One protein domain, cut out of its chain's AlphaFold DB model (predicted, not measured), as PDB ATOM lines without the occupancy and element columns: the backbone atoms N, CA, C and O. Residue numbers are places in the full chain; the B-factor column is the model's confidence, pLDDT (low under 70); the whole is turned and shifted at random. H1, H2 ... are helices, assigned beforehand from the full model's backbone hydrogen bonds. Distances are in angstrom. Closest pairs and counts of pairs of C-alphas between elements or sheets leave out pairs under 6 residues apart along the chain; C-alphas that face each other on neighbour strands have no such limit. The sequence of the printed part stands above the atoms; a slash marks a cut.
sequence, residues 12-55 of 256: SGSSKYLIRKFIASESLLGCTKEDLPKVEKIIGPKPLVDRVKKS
ATOM      1  N   SER A  12      27.861  -0.235  26.181       82.81
ATOM      2  CA  SER A  12      26.787   0.455  26.893       82.81
ATOM      3  C   SER A  12      26.038   1.466  26.013       82.81
ATOM      4  O   SER A  12      24.809   1.531  26.071       82.81
ATOM      5  N   GLY A  13      26.744   2.200  25.141       85.31
ATOM      6  CA  GLY A  13      26.149   3.198  24.246       85.31
ATOM      7  C   GLY A  13      25.200   2.584  23.215       85.31
ATOM      8  O   GLY A  13      24.058   3.024  23.073       85.31
ATOM      9  N   SER A  14      25.635   1.505  22.558       86.81
ATOM     10  CA  SER A  14      24.809   0.767  21.587       86.81
ATOM     11  C   SER A  14      23.582   0.133  22.249       86.81
ATOM     12  O   SER A  14      22.475   0.211  21.716       86.81
ATOM     13  N   SER A  15      23.751  -0.437  23.447       83.25
ATOM     14  CA  SER A  15      22.655  -1.064  24.198       83.25
ATOM     15  C   SER A  15      21.612  -0.043  24.655       83.25
ATOM     16  O   SER A  15      20.415  -0.245  24.444       83.25
ATOM     17  N   LYS A  16      22.051   1.096  25.214       87.56
ATOM     18  CA  LYS A  16      21.164   2.202  25.612       87.56
ATOM     19  C   LYS A  16      20.365   2.738  24.424       87.56
ATOM     20  O   LYS A  16      19.167   2.977  24.564       87.56
ATOM     21  N   TYR A  17      21.004   2.887  23.260       90.00
ATOM     22  CA  TYR A  17      20.321   3.311  22.039       90.00
ATOM     23  C   TYR A  17      19.226   2.320  21.623       90.00
ATOM     24  O   TYR A  17      18.095   2.732  21.379       90.00
ATOM     25  N   LEU A  18      19.526   1.016  21.585       88.38
ATOM     26  CA  LEU A  18      18.553  -0.011  21.189       88.38
ATOM     27  C   LEU A  18      17.350  -0.072  22.139       88.38
ATOM     28  O   LEU A  18      16.217  -0.212  21.679       88.38
ATOM     29  N   ILE A  19      17.583   0.082  23.446       88.19
ATOM     30  CA  ILE A  19      16.511   0.140  24.448       88.19
ATOM     31  C   ILE A  19      15.629   1.370  24.215       88.19
ATOM     32  O   ILE A  19      14.413   1.229  24.123       88.19
ATOM     33  N   ARG A  20      16.219   2.564  24.054       88.69
ATOM     34  CA  ARG A  20      15.449   3.789  23.771       88.69
ATOM     35  C   ARG A  20      14.679   3.695  22.460       88.69
ATOM     36  O   ARG A  20      13.533   4.120  22.401       88.69
ATOM     37  N   LYS A  21      15.278   3.089  21.432       89.31
ATOM     38  CA  LYS A  21      14.621   2.859  20.145       89.31
ATOM     39  C   LYS A  21      13.392   1.974  20.271       89.31
ATOM     40  O   LYS A  21      12.381   2.280  19.653       89.31
ATOM     41  N   PHE A  22      13.472   0.921  21.080       87.19
ATOM     42  CA  PHE A  22      12.329   0.062  21.369       87.19
ATOM     43  C   PHE A  22      11.234   0.791  22.160       87.19
ATOM     44  O   PHE A  22      10.067   0.717  21.797       87.19
ATOM     45  N   ILE A  23      11.607   1.533  23.208       88.81
ATOM     46  CA  ILE A  23      10.658   2.312  24.019       88.81
ATOM     47  C   ILE A  23       9.905   3.319  23.138       88.81
ATOM     48  O   ILE A  23       8.680   3.348  23.170       88.81
ATOM     49  N   ALA A  24      10.621   4.075  22.301       89.38
ATOM     50  CA  ALA A  24      10.024   5.047  21.385       89.38
ATOM     51  C   ALA A  24       9.182   4.399  20.271       89.38
ATOM     52  O   ALA A  24       8.181   4.974  19.851       89.38
ATOM     53  N   SER A  25       9.568   3.218  19.765       86.62
ATOM     54  CA  SER A  25       8.782   2.526  18.731       86.62
ATOM     55  C   SER A  25       7.461   1.972  19.253       86.62
ATOM     56  O   SER A  25       6.508   1.886  18.488       86.62
ATOM     57  N   GLU A  26       7.419   1.605  20.533       88.69
ATOM     58  CA  GLU A  26       6.232   1.081  21.219       88.69
ATOM     59  C   GLU A  26       5.471   2.183  21.987       88.69
ATOM     60  O   GLU A  26       4.552   1.880  22.741       88.69
ATOM     61  N   SER A  27       5.873   3.456  21.838       89.75
ATOM     62  CA  SER A  27       5.309   4.612  22.558       89.75
ATOM     63  C   SER A  27       5.215   4.410  24.077       89.75
ATOM     64  O   SER A  27       4.304   4.898  24.747       89.75
ATOM     65  N   LEU A  28       6.172   3.672  24.643       87.31
ATOM     66  CA  LEU A  28       6.224   3.397  26.071       87.31
ATOM     67  C   LEU A  28       6.725   4.636  26.816       87.31
ATOM     68  O   LEU A  28       7.617   5.339  26.345       87.31
ATOM     69  N   LEU A  29       6.183   4.869  28.013       90.69
ATOM     70  CA  LEU A  29       6.599   5.962  28.907       90.69
ATOM     71  C   LEU A  29       6.443   7.369  28.296       90.69
ATOM     72  O   LEU A  29       7.144   8.289  28.700       90.69
ATOM     73  N   GLY A  30       5.555   7.531  27.308       90.06
ATOM     74  CA  GLY A  30       5.362   8.805  26.611       90.06
ATOM     75  C   GLY A  30       6.522   9.202  25.693       90.06
ATOM     76  O   GLY A  30       6.516  10.312  25.176       90.06
ATOM     77  N   CYS A  31       7.506   8.322  25.467       90.38
ATOM     78  CA  CYS A  31       8.590   8.602  24.532       90.38
ATOM     79  C   CYS A  31       8.097   8.513  23.088       90.38
ATOM     80  O   CYS A  31       7.497   7.519  22.666       90.38
ATOM     81  N   THR A  32       8.432   9.532  22.308       91.94
ATOM     82  CA  THR A  32       8.151   9.615  20.877       91.94
ATOM     83  C   THR A  32       9.425   9.381  20.061       91.94
ATOM     84  O   THR A  32      10.526   9.214  20.592       91.94
ATOM     85  N   LYS A  33       9.301   9.349  18.728       89.38
ATOM     86  CA  LYS A  33      10.462   9.209  17.830       89.38
ATOM     87  C   LYS A  33      11.414  10.410  17.887       89.38
ATOM     88  O   LYS A  33      12.556  10.272  17.457       89.38
ATOM     89  N   GLU A  34      10.963  11.549  18.407       92.19
ATOM     90  CA  GLU A  34      11.761  12.773  18.538       92.19
ATOM     91  C   GLU A  34      12.744  12.693  19.714       92.19
ATOM     92  O   GLU A  34      13.853  13.217  19.636       92.19
ATOM     93  N   ASP A  35      12.404  11.912  20.744       87.88
ATOM     94  CA  ASP A  35      13.246  11.676  21.927       87.88
ATOM     95  C   ASP A  35      14.428  10.727  21.650       87.88
ATOM     96  O   ASP A  35      15.247  10.409  22.528       87.88
ATOM     97  N   LEU A  36      14.523  10.223  20.418       89.62
ATOM     98  CA  LEU A  36      15.508   9.236  20.019       89.62
ATOM     99  C   LEU A  36      16.870   9.913  19.787       89.62
ATOM    100  O   LEU A  36      16.993  10.791  18.931       89.62
ATOM    101  N   PRO A  37      17.940   9.501  20.490       87.25
ATOM    102  CA  PRO A  37      19.256  10.087  20.270       87.25
ATOM    103  C   PRO A  37      19.719   9.864  18.824       87.25
ATOM    104  O   PRO A  37      19.543   8.780  18.269       87.25
ATOM    105  N   LYS A  38      20.345  10.876  18.210       90.06
ATOM    106  CA  LYS A  38      20.885  10.766  16.845       90.06
ATOM    107  C   LYS A  38      21.877   9.604  16.755       90.06
ATOM    108  O   LYS A  38      22.780   9.487  17.583       90.06
ATOM    109  N   VAL A  39      21.737   8.777  15.718       86.44
ATOM    110  CA  VAL A  39      22.538   7.553  15.514       86.44
ATOM    111  C   VAL A  39      24.039   7.845  15.416       86.44
ATOM    112  O   VAL A  39      24.869   7.027  15.800       86.44
ATOM    113  N   GLU A  40      24.391   9.035  14.938       88.75
ATOM    114  CA  GLU A  40      25.769   9.522  14.819       88.75
ATOM    115  C   GLU A  40      26.461   9.716  16.172       88.75
ATOM    116  O   GLU A  40      27.681   9.629  16.249       88.75
ATOM    117  N   LYS A  41      25.694   9.923  17.251       88.69
ATOM    118  CA  LYS A  41      26.226  10.153  18.601       88.69
ATOM    119  C   LYS A  41      26.457   8.857  19.394       88.69
ATOM    120  O   LYS A  41      26.803   8.919  20.571       88.69
ATOM    121  N   ILE A  42      26.235   7.681  18.798       87.88
ATOM    122  CA  ILE A  42      26.422   6.397  19.488       87.88
ATOM    123  C   ILE A  42      27.915   6.068  19.558       87.88
ATOM    124  O   ILE A  42      28.550   5.794  18.541       87.88
ATOM    125  N   ILE A  43      28.454   6.018  20.775       85.25
ATOM    126  CA  ILE A  43      29.820   5.564  21.050       85.25
ATOM    127  C   ILE A  43      29.797   4.046  21.284       85.25
ATOM    128  O   ILE A  43      28.995   3.539  22.074       85.25
ATOM    129  N   GLY A  44      30.659   3.314  20.577       86.88
ATOM    130  CA  GLY A  44      30.857   1.877  20.763       86.88
ATOM    131  C   GLY A  44      31.704   1.241  19.654       86.88
ATOM    132  O   GLY A  44      32.102   1.927  18.710       86.88
ATOM    133  N   PRO A  45      31.978  -0.073  19.733       87.12
ATOM    134  CA  PRO A  45      32.713  -0.795  18.701       87.12
ATOM    135  C   PRO A  45      32.062  -0.630  17.322       87.12
ATOM    136  O   PRO A  45      30.866  -0.899  17.171       87.12
ATOM    137  N   LYS A  46      32.853  -0.252  16.302       87.12
ATOM    138  CA  LYS A  46      32.378  -0.052  14.914       87.12
ATOM    139  C   LYS A  46      31.448  -1.177  14.421       87.12
ATOM    140  O   LYS A  46      30.355  -0.858  13.954       87.12
ATOM    141  N   PRO A  47      31.762  -2.479  14.626       88.38
ATOM    142  CA  PRO A  47      30.895  -3.563  14.158       88.38
ATOM    143  C   PRO A  47      29.494  -3.562  14.786       88.38
ATOM    144  O   PRO A  47      28.534  -4.000  14.152       88.38
ATOM    145  N   LEU A  48      29.363  -3.107  16.037       83.69
ATOM    146  CA  LEU A  48      28.075  -3.015  16.725       83.69
ATOM    147  C   LEU A  48      27.294  -1.796  16.248       83.69
ATOM    148  O   LEU A  48      26.118  -1.929  15.910       83.69
ATOM    149  N   VAL A  49      27.952  -0.640  16.152       87.31
ATOM    150  CA  VAL A  49      27.330   0.599  15.665       87.31
ATOM    151  C   VAL A  49      26.796   0.417  14.241       87.31
ATOM    152  O   VAL A  49      25.665   0.810  13.953       87.31
ATOM    153  N   ASP A  50      27.542  -0.264  13.372       88.44
ATOM    154  CA  ASP A  50      27.110  -0.536  11.997       88.44
ATOM    155  C   ASP A  50      25.899  -1.475  11.934       88.44
ATOM    156  O   ASP A  50      24.992  -1.270  11.122       88.44
ATOM    157  N   ARG A  51      25.826  -2.483  12.817       85.56
ATOM    158  CA  ARG A  51      24.628  -3.337  12.930       85.56
ATOM    159  C   ARG A  51      23.420  -2.544  13.410       85.56
ATOM    160  O   ARG A  51      22.337  -2.698  12.850       85.56
ATOM    161  N   VAL A  52      23.604  -1.689  14.416       86.06
ATOM    162  CA  VAL A  52      22.546  -0.818  14.947       86.06
ATOM    163  C   VAL A  52      22.012   0.104  13.846       86.06
ATOM    164  O   VAL A  52      20.796   0.154  13.653       86.06
ATOM    165  N   LYS A  53      22.902   0.740  13.070       85.69
ATOM    166  CA  LYS A  53      22.562   1.589  11.913       85.69
ATOM    167  C   LYS A  53      21.753   0.846  10.848       85.69
ATOM    168  O   LYS A  53      20.761   1.373  10.354       85.69
ATOM    169  N   LYS A  54      22.152  -0.384  10.510       86.44
ATOM    170  CA  LYS A  54      21.482  -1.200   9.479       86.44
ATOM    171  C   LYS A  54      20.157  -1.816   9.953       86.44
ATOM    172  O   LYS A  54      19.327  -2.198   9.129       86.44
ATOM    173  N   SER A  55      19.943  -1.938  11.265       81.75
ATOM    174  CA  SER A  55      18.749  -2.578  11.830       81.75
ATOM    175  C   SER A  55      17.470  -1.743  11.632       81.75
ATOM    176  O   SER A  55      17.319  -0.647  12.178       81.75
TER     177      SER A  55
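Overview. This is residues 12 to 55 of the 256 residues of an uncharacterized protein of Mytilus coruscus (UniProt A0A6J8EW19). Helix H1 runs along the longest axis, a long link with no named element, residues 26 to 45, folds back along its length, and a shorter helix, H2, then runs the same way as H1, packed on its first part. The printed part has 44 residues, two named helices in the order H1, H2 and no named strand; the class is all helix. It is compact, with a radius of gyration of the C-alphas of 10.4 A, yet elongated, spanning 31 by 16 by 16 A.

Along the chain. H1 is residues 12 to 25, 19.9 A long from C-alpha 12 at (26.787, 0.455, 26.893) to C-alpha 25. H2 is residues 46 to 54, 12.2 A long, ending at C-alpha 54 at (21.482, -1.200, 9.479).

Arrangement. H1 touches H2 with residues 14 to 18 alone; the closest C-alphas, of Ser 14 and Val 49, are 6.4 A apart. They run the same way at a shallow tilt of 10 degrees. In H1 and H2 every O i to N i+4 pair is within hydrogen-bond range.

Size, cuts and confidence. The two C-alphas farthest apart, of Gly 30 and Pro 47, are 31.0 A apart. The link from H1 to H2 is long, with 20 residues. The printed part has no cut, and no printed residue is under 70 in pLDDT.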